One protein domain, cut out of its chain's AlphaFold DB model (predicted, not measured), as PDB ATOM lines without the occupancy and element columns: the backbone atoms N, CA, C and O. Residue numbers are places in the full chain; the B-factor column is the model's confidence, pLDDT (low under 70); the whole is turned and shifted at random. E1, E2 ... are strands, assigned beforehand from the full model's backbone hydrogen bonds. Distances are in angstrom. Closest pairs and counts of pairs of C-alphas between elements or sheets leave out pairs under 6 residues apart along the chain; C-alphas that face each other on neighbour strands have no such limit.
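Overview. This is residues 373 to 451 of the 905 residues of an uncharacterized protein of Paramecium tetraurelia (UniProt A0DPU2). The domain is a single twisted sheet of five strands, with the long hairpin E1 and E2 in its middle, the hairpin of short E3 and long E4 beside E1, and E5 along the other side beside E2. Two long loops, residues 397 to 408 and residues 425 to 440, link the ends of E2 and E4 to the edge strands E3 and E5. The printed part has 79 residues with five named strands, E1 to E5 along the chain, and no named helix; the class is all strand. The sheet's order is E3, E4, E1, E2, E5, all antiparallel. The whole is compact, with a radius of gyration of the C-alphas of 12.8 A and spans of 36 by 28 by 20 A.

Along the chain. E1, residues 373 to 381, begins at C-alpha 373 (409.554, 587.051, 380.533) and is 24.5 A long. E2, residues 387 to 396, is 29.3 A long and ends at C-alpha 396 (411.059, 591.150, 381.745). E3, residues 409 to 412, measures 9.3 A. E4, residues 415 to 424, measures 24.7 A and bends by 65 degrees at residue 418. E5, residues 441 to 450, is 24.5 A long and ends at C-alpha 450 (413.062, 568.414, 401.764).

Arrangement. E1 and E2 form a hairpin, antiparallel at 161 degrees between their directions. N 376 and O 393 are 2.8 A apart, within hydrogen-bond range. On the other side of E1 is E4, antiparallel at 160 degrees, with N 375 and O 421 within hydrogen-bond range at 2.8 A. E3 and E4 form a second hairpin, antiparallel, with 116 degrees between their directions; N 417 and O 409 are within hydrogen-bond range at 2.9 A. E2 and E5 are antiparallel at 163 degrees, with N 392 and O 443 within hydrogen-bond range at 2.8 A. E3 and E5 are the edge strands and are apart. Residues 433 to 434 make a short antiparallel pairing with residues 441 to 442 of E5.

Size, cuts and confidence. From edge to edge of the sheet the strands' lines turn by 96 degrees, and its C-alphas lie up to 6.7 A off their best plane. The two C-alphas farthest apart, those of Lys 384 and Asp 426, are 37.5 A apart. The printed part has no cut. The links E1 to E2 and E3 to E4 are tight; the links E2 to E3, with 12 residues, and E4 to E5, with 16 residues, are long. The mean pLDDT of the printed part is 85.2, and one residue, Asn 399, is under 70.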
ATOM      1  N   TYR A 373     408.882 587.059 379.244       89.06
ATOM      2  CA  TYR A 373     409.554 587.051 380.533       89.06
ATOM      3  C   TYR A 373     410.650 585.994 380.550       89.06
ATOM      4  O   TYR A 373     410.539 584.943 379.915       89.06
ATOM      5  N   ILE A 374     411.658 586.233 381.376       90.06
ATOM      6  CA  ILE A 374     412.457 585.156 381.945       90.06
ATOM      7  C   ILE A 374     411.687 584.597 383.127       90.06
ATOM      8  O   ILE A 374     411.345 585.333 384.052       90.06
ATOM      9  N   GLU A 375     411.412 583.300 383.083       92.00
ATOM     10  CA  GLU A 375     410.853 582.532 384.181       92.00
ATOM     11  C   GLU A 375     411.956 581.695 384.830       92.00
ATOM     12  O   GLU A 375     412.527 580.797 384.207       92.00
ATOM     13  N   GLU A 376     412.244 582.000 386.089       92.62
ATOM     14  CA  GLU A 376     413.225 581.308 386.918       92.62
ATOM     15  C   GLU A 376     412.515 580.402 387.919       92.62
ATOM     16  O   GLU A 376     411.602 580.829 388.625       92.62
ATOM     17  N   GLU A 377     412.960 579.155 388.019       93.12
ATOM     18  CA  GLU A 377     412.606 578.265 389.117       93.12
ATOM     19  C   GLU A 377     413.634 578.453 390.234       93.12
ATOM     20  O   GLU A 377     414.810 578.119 390.079       93.12
ATOM     21  N   ILE A 378     413.195 579.025 391.355       91.69
ATOM     22  CA  ILE A 378     414.037 579.396 392.494       91.69
ATOM     23  C   ILE A 378     413.695 578.524 393.696       91.69
ATOM     24  O   ILE A 378     412.533 578.391 394.085       91.69
ATOM     25  N   ILE A 379     414.726 577.978 394.326       91.75
ATOM     26  CA  ILE A 379     414.648 577.246 395.586       91.75
ATOM     27  C   ILE A 379     415.168 578.140 396.708       91.75
ATOM     28  O   ILE A 379     416.264 578.685 396.607       91.75
ATOM     29  N   ILE A 380     414.411 578.261 397.794       90.19
ATOM     30  CA  ILE A 380     414.736 579.055 398.982       90.19
ATOM     31  C   ILE A 380     414.844 578.123 400.183       90.19
ATOM     32  O   ILE A 380     413.847 577.557 400.629       90.19
ATOM     33  N   ILE A 381     416.041 577.975 400.741       87.81
ATOM     34  CA  ILE A 381     416.288 577.085 401.879       87.81
ATOM     35  C   ILE A 381     416.050 577.852 403.181       87.81
ATOM     36  O   ILE A 381     416.694 578.867 403.455       87.81
ATOM     37  N   ASN A 382     415.152 577.347 404.028       85.44
ATOM     38  CA  ASN A 382     414.944 577.883 405.366       85.44
ATOM     39  C   ASN A 382     416.004 577.307 406.326       85.44
ATOM     40  O   ASN A 382     415.943 576.122 406.669       85.44
ATOM     41  N   PRO A 383     416.940 578.130 406.834       79.12
ATOM     42  CA  PRO A 383     418.036 577.644 407.667       79.12
ATOM     43  C   PRO A 383     417.569 577.118 409.031       79.12
ATOM     44  O   PRO A 383     418.288 576.352 409.661       79.12
ATOM     45  N   LYS A 384     416.372 577.504 409.501       82.19
ATOM     46  CA  LYS A 384     415.826 577.048 410.789       82.19
ATOM     47  C   LYS A 384     415.170 575.673 410.702       82.19
ATOM     48  O   LYS A 384     415.189 574.941 411.682       82.19
ATOM     49  N   THR A 385     414.556 575.340 409.566       81.75
ATOM     50  CA  THR A 385     413.791 574.090 409.411       81.75
ATOM     51  C   THR A 385     414.494 573.053 408.542       81.75
ATOM     52  O   THR A 385     414.072 571.901 408.537       81.75
ATOM     53  N   GLY A 386     415.522 573.441 407.775       77.19
ATOM     54  CA  GLY A 386     416.175 572.568 406.791       77.19
ATOM     55  C   GLY A 386     415.272 572.176 405.613       77.19
ATOM     56  O   GLY A 386     415.648 571.329 404.805       77.19
ATOM     57  N   LYS A 387     414.077 572.772 405.521       84.94
ATOM     58  CA  LYS A 387     413.152 572.623 404.395       84.94
ATOM     59  C   LYS A 387     413.398 573.726 403.378       84.94
ATOM     60  O   LYS A 387     413.912 574.789 403.732       84.94
ATOM     61  N   GLN A 388     412.996 573.485 402.140       88.62
ATOM     62  CA  GLN A 388     413.069 574.473 401.079       88.62
ATOM     63  C   GLN A 388     411.689 574.770 400.482       88.62
ATOM     64  O   GLN A 388     410.778 573.939 400.494       88.62
ATOM     65  N   GLU A 389     411.553 575.996 399.994       90.25
ATOM     66  CA  GLU A 389     410.406 576.501 399.252       90.25
ATOM     67  C   GLU A 389     410.813 576.683 397.788       90.25
ATOM     68  O   GLU A 389     411.852 577.272 397.505       90.25
ATOM     69  N   ARG A 390     409.991 576.206 396.858       91.12
ATOM     70  CA  ARG A 390     410.194 576.308 395.414       91.12
ATOM     71  C   ARG A 390     409.206 577.300 394.820       91.12
ATOM     72  O   ARG A 390     407.999 577.188 395.053       91.12
ATOM     73  N   LYS A 391     409.706 578.259 394.048       91.69
ATOM     74  CA  LYS A 391     408.929 579.338 393.424       91.69
ATOM     75  C   LYS A 391     409.281 579.459 391.955       91.69
ATOM     76  O   LYS A 391     410.423 579.227 391.584       91.69
ATOM     77  N   LEU A 392     408.320 579.891 391.154       92.31
ATOM     78  CA  LEU A 392     408.596 580.509 389.869       92.31
ATOM     79  C   LEU A 392     408.618 582.023 390.049       92.31
ATOM     80  O   LEU A 392     407.740 582.576 390.719       92.31
ATOM     81  N   VAL A 393     409.594 582.679 389.438       90.88
ATOM     82  CA  VAL A 393     409.715 584.136 389.397       90.88
ATOM     83  C   VAL A 393     409.808 584.570 387.944       90.88
ATOM     84  O   VAL A 393     410.612 584.029 387.193       90.88
ATOM     85  N   ARG A 394     408.981 585.537 387.541       90.81
ATOM     86  CA  ARG A 394     409.019 586.147 386.211       90.81
ATOM     87  C   ARG A 394     409.471 587.595 386.280       90.81
ATOM     88  O   ARG A 394     408.959 588.385 387.082       90.81
ATOM     89  N   ARG A 395     410.380 587.944 385.376       88.38
ATOM     90  CA  ARG A 395     410.862 589.308 385.131       88.38
ATOM     91  C   ARG A 395     411.021 589.562 383.628       88.38
ATOM     92  O   ARG A 395     411.139 588.585 382.889       88.38
ATOM     93  N   PRO A 396     410.943 590.822 383.166       86.31
ATOM     94  CA  PRO A 396     411.059 591.150 381.745       86.31
ATOM     95  C   PRO A 396     412.299 590.512 381.115       86.31
ATOM     96  O   PRO A 396     413.355 590.470 381.749       86.31
ATOM     97  N   TYR A 397     412.154 589.976 379.901       84.12
ATOM     98  CA  TYR A 397     413.283 589.432 379.154       84.12
ATOM     99  C   TYR A 397     414.148 590.570 378.607       84.12
ATOM    100  O   TYR A 397     413.758 591.272 377.677       84.12
ATOM    101  N   GLU A 398     415.327 590.729 379.194       76.88
ATOM    102  CA  GLU A 398     416.429 591.512 378.645       76.88
ATOM    103  C   GLU A 398     417.438 590.495 378.088       76.88
ATOM    104  O   GLU A 398     417.697 589.471 378.724       76.88
ATOM    105  N   ASN A 399     417.926 590.700 376.859       67.75
ATOM    106  CA  ASN A 399     418.892 589.780 376.244       67.75
ATOM    107  C   ASN A 399     420.122 589.601 377.164       67.75
ATOM    108  O   ASN A 399     420.469 590.541 377.870       67.75
ATOM    109  N   ASP A 400     420.783 588.432 377.093       74.12
ATOM    110  CA  ASP A 400     422.077 588.086 377.740       74.12
ATOM    111  C   ASP A 400     422.054 587.153 378.977       74.12
ATOM    112  O   ASP A 400     422.946 587.222 379.823       74.12
ATOM    113  N   GLU A 401     421.115 586.202 379.066       81.19
ATOM    114  CA  GLU A 401     421.072 585.241 380.186       81.19
ATOM    115  C   GLU A 401     421.200 583.763 379.800       81.19
ATOM    116  O   GLU A 401     420.783 583.334 378.725       81.19
ATOM    117  N   GLU A 402     421.755 582.963 380.719       84.75
ATOM    118  CA  GLU A 402     421.927 581.519 380.549       84.75
ATOM    119  C   GLU A 402     420.600 580.776 380.765       84.75
ATOM    120  O   GLU A 402     420.032 580.774 381.857       84.75
ATOM    121  N   ILE A 403     420.093 580.141 379.710       89.69
ATOM    122  CA  ILE A 403     418.831 579.394 379.707       89.69
ATOM    123  C   ILE A 403     419.116 577.898 379.882       89.69
ATOM    124  O   ILE A 403     419.956 577.340 379.177       89.69
ATOM    125  N   GLY A 404     418.385 577.226 380.774       88.00
ATOM    126  CA  GLY A 404     418.538 575.788 381.000       88.00
ATOM    127  C   GLY A 404     417.749 575.249 382.194       88.00
ATOM    128  O   GLY A 404     417.349 575.996 383.081       88.00
ATOM    129  N   ASP A 405     417.561 573.926 382.228       84.81
ATOM    130  CA  ASP A 405     416.776 573.212 383.256       84.81
ATOM    131  C   ASP A 405     417.633 572.629 384.400       84.81
ATOM    132  O   ASP A 405     417.113 571.957 385.296       84.81
ATOM    133  N   GLN A 406     418.953 572.827 384.336       84.50
ATOM    134  CA  GLN A 406     419.952 572.278 385.260       84.50
ATOM    135  C   GLN A 406     420.886 573.374 385.787       84.50
ATOM    136  O   GLN A 406     422.091 573.171 385.947       84.50
ATOM    137  N   LEU A 407     420.328 574.555 386.032       86.19
ATOM    138  CA  LEU A 407     421.084 575.631 386.650       86.19
ATOM    139  C   LEU A 407     421.328 575.298 388.128       86.19
ATOM    140  O   LEU A 407     420.616 574.510 388.748       86.19
ATOM    141  N   ASN A 408     422.382 575.861 388.705       84.88
ATOM    142  CA  ASN A 408     422.660 575.753 390.140       84.88
ATOM    143  C   ASN A 408     423.331 577.041 390.619       84.88
ATOM    144  O   ASN A 408     424.362 577.032 391.296       84.88
ATOM    145  N   GLU A 409     422.770 578.166 390.189       88.25
ATOM    146  CA  GLU A 409     423.310 579.492 390.448       88.25
ATOM    147  C   GLU A 409     422.864 579.965 391.833       88.25
ATOM    148  O   GLU A 409     421.672 580.034 392.139       88.25
ATOM    149  N   SER A 410     423.822 580.297 392.696       87.50
ATOM    150  CA  SER A 410     423.537 580.839 394.025       87.50
ATOM    151  C   SER A 410     423.357 582.353 393.948       87.50
ATOM    152  O   SER A 410     424.328 583.072 393.721       87.50
ATOM    153  N   ILE A 411     422.153 582.843 394.239       85.12
ATOM    154  CA  ILE A 411     421.802 584.276 394.160       85.12
ATOM    155  C   ILE A 411     421.801 584.985 395.532       85.12
ATOM    156  O   ILE A 411     421.363 586.125 395.663       85.12
ATOM    157  N   GLY A 412     422.325 584.326 396.574       81.25
ATOM    158  CA  GLY A 412     422.405 584.861 397.940       81.25
ATOM    159  C   GLY A 412     421.160 584.562 398.785       81.25
ATOM    160  O   GLY A 412     420.188 583.984 398.312       81.25
ATOM    161  N   ASN A 413     421.197 584.898 400.082       81.75
ATOM    162  CA  ASN A 413     420.080 584.698 401.026       81.75
ATOM    163  C   ASN A 413     419.480 583.273 401.054       81.75
ATOM    164  O   ASN A 413     418.272 583.113 401.231       81.75
ATOM    165  N   ASN A 414     420.320 582.240 400.907       85.06
ATOM    166  CA  ASN A 414     419.915 580.828 400.821       85.06
ATOM    167  C   ASN A 414     418.997 580.502 399.628       85.06
ATOM    168  O   ASN A 414     418.191 579.574 399.713       85.06
ATOM    169  N   GLN A 415     419.110 581.256 398.532       89.31
ATOM    170  CA  GLN A 415     418.345 581.043 397.310       89.31
ATOM    171  C   GLN A 415     419.228 580.508 396.180       89.31
ATOM    172  O   GLN A 415     420.382 580.922 396.028       89.31
ATOM    173  N   LYS A 416     418.672 579.598 395.380       90.06
ATOM    174  CA  LYS A 416     419.312 579.017 394.197       90.06
ATOM    175  C   LYS A 416     418.360 579.033 393.008       90.06
ATOM    176  O   LYS A 416     417.214 578.620 393.162       90.06
ATOM    177  N   VAL A 417     418.844 579.447 391.842       91.06
ATOM    178  CA  VAL A 417     418.127 579.294 390.566       91.06
ATOM    179  C   VAL A 417     418.471 577.924 389.994       91.06
ATOM    180  O   VAL A 417     419.650 577.618 389.798       91.06
ATOM    181  N   VAL A 418     417.450 577.097 389.766       91.69
ATOM    182  CA  VAL A 418     417.611 575.713 389.285       91.69
ATOM    183  C   VAL A 418     417.159 575.499 387.848       91.69
ATOM    184  O   VAL A 418     417.599 574.561 387.187       91.69
ATOM    185  N   ALA A 419     416.311 576.388 387.346       92.94
ATOM    186  CA  ALA A 419     415.993 576.467 385.933       92.94
ATOM    187  C   ALA A 419     415.707 577.907 385.536       92.94
ATOM    188  O   ALA A 419     415.225 578.700 386.347       92.94
ATOM    189  N   ARG A 420     415.970 578.215 384.271       92.94
ATOM    190  CA  ARG A 420     415.644 579.486 383.636       92.94
ATOM    191  C   ARG A 420     415.151 579.205 382.232       92.94
ATOM    192  O   ARG A 420     415.816 578.494 381.479       92.94
ATOM    193  N   ARG A 421     414.000 579.765 381.874       90.94
ATOM    194  CA  ARG A 421     413.422 579.662 380.529       90.94
ATOM    195  C   ARG A 421     412.785 580.970 380.095       90.94
ATOM    196  O   ARG A 421     412.295 581.733 380.921       90.94
ATOM    197  N   ILE A 422     412.765 581.204 378.788       89.50
ATOM    198  CA  ILE A 422     412.028 582.318 378.196       89.50
ATOM    199  C   ILE A 422     410.586 581.856 378.000       89.50
ATOM    200  O   ILE A 422     410.337 580.836 377.353       89.50
ATOM    201  N   VAL A 423     409.640 582.595 378.564       88.12
ATOM    202  CA  VAL A 423     408.206 582.349 378.406       88.12
ATOM    203  C   VAL A 423     407.561 583.551 377.745       88.12
ATOM    204  O   VAL A 423     407.847 584.696 378.090       88.12
ATOM    205  N   GLN A 424     406.679 583.291 376.788       86.62
ATOM    206  CA  GLN A 424     405.881 584.349 376.186       86.62
ATOM    207  C   GLN A 424     404.942 584.939 377.238       86.62
ATOM    208  O   GLN A 424     404.507 584.255 378.172       86.62
ATOM    209  N   ASN A 425     404.628 586.222 377.104       85.06
ATOM    210  CA  ASN A 425     403.635 586.858 377.949       85.06
ATOM    211  C   ASN A 425     402.245 586.407 377.501       85.06
ATOM    212  O   ASN A 425     401.567 587.098 376.761       85.06
ATOM    213  N   ASP A 426     401.834 585.197 377.864       82.81
ATOM    214  CA  ASP A 426     400.548 584.632 377.441       82.81
ATOM    215  C   ASP A 426     399.785 583.916 378.541       82.81
ATOM    216  O   ASP A 426     398.793 583.232 378.303       82.81
ATOM    217  N   SER A 427     400.228 584.137 379.772       81.19
ATOM    218  CA  SER A 427     399.549 583.660 380.963       81.19
ATOM    219  C   SER A 427     398.680 584.764 381.574       81.19
ATOM    220  O   SER A 427     398.978 585.962 381.478       81.19
ATOM    221  N   SER A 428     397.609 584.348 382.249       80.25
ATOM    222  CA  SER A 428     396.786 585.232 383.078       80.25
ATOM    223  C   SER A 428     397.563 585.747 384.287       80.25
ATOM    224  O   SER A 428     398.302 584.986 384.916       80.25
ATOM    225  N   LEU A 429     397.330 586.999 384.689       78.38
ATOM    226  CA  LEU A 429     397.872 587.527 385.946       78.38
ATOM    227  C   LEU A 429     397.221 586.915 387.193       78.38
ATOM    228  O   LEU A 429     397.811 586.977 388.266       78.38
ATOM    229  N   ASN A 430     396.044 586.288 387.084       74.00
ATOM    230  CA  ASN A 430     395.355 585.717 388.250       74.00
ATOM    231  C   ASN A 430     396.139 584.575 388.922       74.00
ATOM    232  O   ASN A 430     395.921 584.289 390.098       74.00
ATOM    233  N   GLU A 431     397.058 583.930 388.199       73.94
ATOM    234  CA  GLU A 431     397.902 582.856 388.735       73.94
ATOM    235  C   GLU A 431     399.211 583.342 389.371       73.94
ATOM    236  O   GLU A 431     399.945 582.544 389.960       73.94
ATOM    237  N   TRP A 432     399.510 584.636 389.259       83.44
ATOM    238  CA  TRP A 432     400.784 585.226 389.646       83.44
ATOM    239  C   TRP A 432     400.574 586.326 390.682       83.44
ATOM    240  O   TRP A 432     399.695 587.175 390.557       83.44
ATOM    241  N   LYS A 433     401.405 586.350 391.724       80.25
ATOM    242  CA  LYS A 433     401.401 587.443 392.699       80.25
ATOM    243  C   LYS A 433     402.505 588.422 392.355       80.25
ATOM    244  O   LYS A 433     403.676 588.064 392.381       80.25
ATOM    245  N   LYS A 434     402.142 589.673 392.081       79.69
ATOM    246  CA  LYS A 434     403.131 590.739 391.915       79.69
ATOM    247  C   LYS A 434     403.737 591.089 393.272       79.69
ATOM    248  O   LYS A 434     403.029 591.523 394.185       79.69
ATOM    249  N   ASN A 435     405.040 590.901 393.412       79.06
ATOM    250  CA  ASN A 435     405.784 591.325 394.585       79.06
ATOM    251  C   ASN A 435     405.859 592.857 394.596       79.06
ATOM    252  O   ASN A 435     406.410 593.477 393.690       79.06
ATOM    253  N   GLN A 436     405.306 593.482 395.635       76.19
ATOM    254  CA  GLN A 436     405.239 594.943 395.739       76.19
ATOM    255  C   GLN A 436     406.613 595.614 395.888       76.19
ATOM    256  O   GLN A 436     406.737 596.797 395.589       76.19
ATOM    257  N   LYS A 437     407.635 594.889 396.361       77.06
ATOM    258  CA  LYS A 437     408.983 595.435 396.584       77.06
ATOM    259  C   LYS A 437     409.864 595.345 395.345       77.06
ATOM    260  O   LYS A 437     410.639 596.259 395.101       77.06
ATOM    261  N   THR A 438     409.775 594.243 394.601       75.44
ATOM    262  CA  THR A 438     410.636 593.983 393.434       75.44
ATOM    263  C   THR A 438     409.930 594.222 392.103       75.44
ATOM    264  O   THR A 438     410.586 594.288 391.072       75.44
ATOM    265  N   GLY A 439     408.597 594.325 392.096       76.06
ATOM    266  CA  GLY A 439     407.789 594.431 390.879       76.06
ATOM    267  C   GLY A 439     407.663 593.126 390.084       76.06
ATOM    268  O   GLY A 439     406.909 593.097 389.114       76.06
ATOM    269  N   GLN A 440     408.351 592.058 390.501       84.81
ATOM    270  CA  GLN A 440     408.381 590.754 389.836       84.81
ATOM    271  C   GLN A 440     407.096 589.958 390.087       84.81
ATOM    272  O   GLN A 440     406.412 590.154 391.095       84.81
ATOM    273  N   LEU A 441     406.769 589.043 389.177       86.12
ATOM    274  CA  LEU A 441     405.644 588.123 389.333       86.12
ATOM    275  C   LEU A 441     406.141 586.821 389.970       86.12
ATOM    276  O   LEU A 441     407.062 586.197 389.458       86.12
ATOM    277  N   GLU A 442     405.513 586.387 391.058       89.69
ATOM    278  CA  GLU A 442     405.912 585.194 391.807       89.69
ATOM    279  C   GLU A 442     404.763 584.184 391.920       89.69
ATOM    280  O   GLU A 442     403.610 584.546 392.186       89.69
ATOM    281  N   LYS A 443     405.086 582.897 391.777       89.00
ATOM    282  CA  LYS A 443     404.169 581.770 391.989       89.00
ATOM    283  C   LYS A 443     404.864 580.711 392.841       89.00
ATOM    284  O   LYS A 443     405.839 580.104 392.416       89.00
ATOM    285  N   VAL A 444     404.374 580.482 394.058       87.69
ATOM    286  CA  VAL A 444     404.917 579.432 394.937       87.69
ATOM    287  C   VAL A 444     404.414 578.073 394.455       87.69
ATOM    288  O   VAL A 444     403.206 577.861 394.390       87.69
ATOM    289  N   ILE A 445     405.334 577.165 394.128       87.12
ATOM    290  CA  ILE A 445     405.023 575.800 393.680       87.12
ATOM    291  C   ILE A 445     404.909 574.876 394.897       87.12
ATOM    292  O   ILE A 445     403.934 574.143 395.035       87.12
ATOM    293  N   VAL A 446     405.894 574.932 395.801       86.19
ATOM    294  CA  VAL A 446     405.976 574.065 396.989       86.19
ATOM    295  C   VAL A 446     406.557 574.852 398.160       86.19
ATOM    296  O   VAL A 446     407.577 575.500 398.001       86.19
ATOM    297  N   GLN A 447     405.950 574.793 399.349       84.19
ATOM    298  CA  GLN A 447     406.421 575.561 400.520       84.19
ATOM    299  C   GLN A 447     407.365 574.809 401.464       84.19
ATOM    300  O   GLN A 447     408.109 575.438 402.208       84.19
ATOM    301  N   ASN A 448     407.288 573.479 401.504       83.38
ATOM    302  CA  ASN A 448     407.902 572.677 402.563       83.38
ATOM    303  C   ASN A 448     408.487 571.365 402.025       83.38
ATOM    304  O   ASN A 448     408.246 570.305 402.608       83.38
ATOM    305  N   GLU A 449     409.239 571.416 400.927       85.19
ATOM    306  CA  GLU A 449     409.928 570.221 400.427       85.19
ATOM    307  C   GLU A 449     411.268 569.982 401.153       85.19
ATOM    308  O   GLU A 449     411.880 570.919 401.683       85.19
ATOM    309  N   PRO A 450     411.741 568.725 401.229       82.62
ATOM    310  CA  PRO A 450     413.062 568.414 401.764       82.62
ATOM    311  C   PRO A 450     414.173 569.050 400.922       82.62
ATOM    312  O   PRO A 450     414.161 568.944 399.696       82.62
ATOM    313  N   ALA A 451     415.171 569.656 401.574       83.62
ATOM    314  CA  ALA A 451     416.355 570.172 400.877       83.62
ATOM    315  C   ALA A 451     417.317 569.061 400.413       83.62
ATOM    316  O   ALA A 451     418.126 569.244 399.503       83.62
TER     317      ALA A 451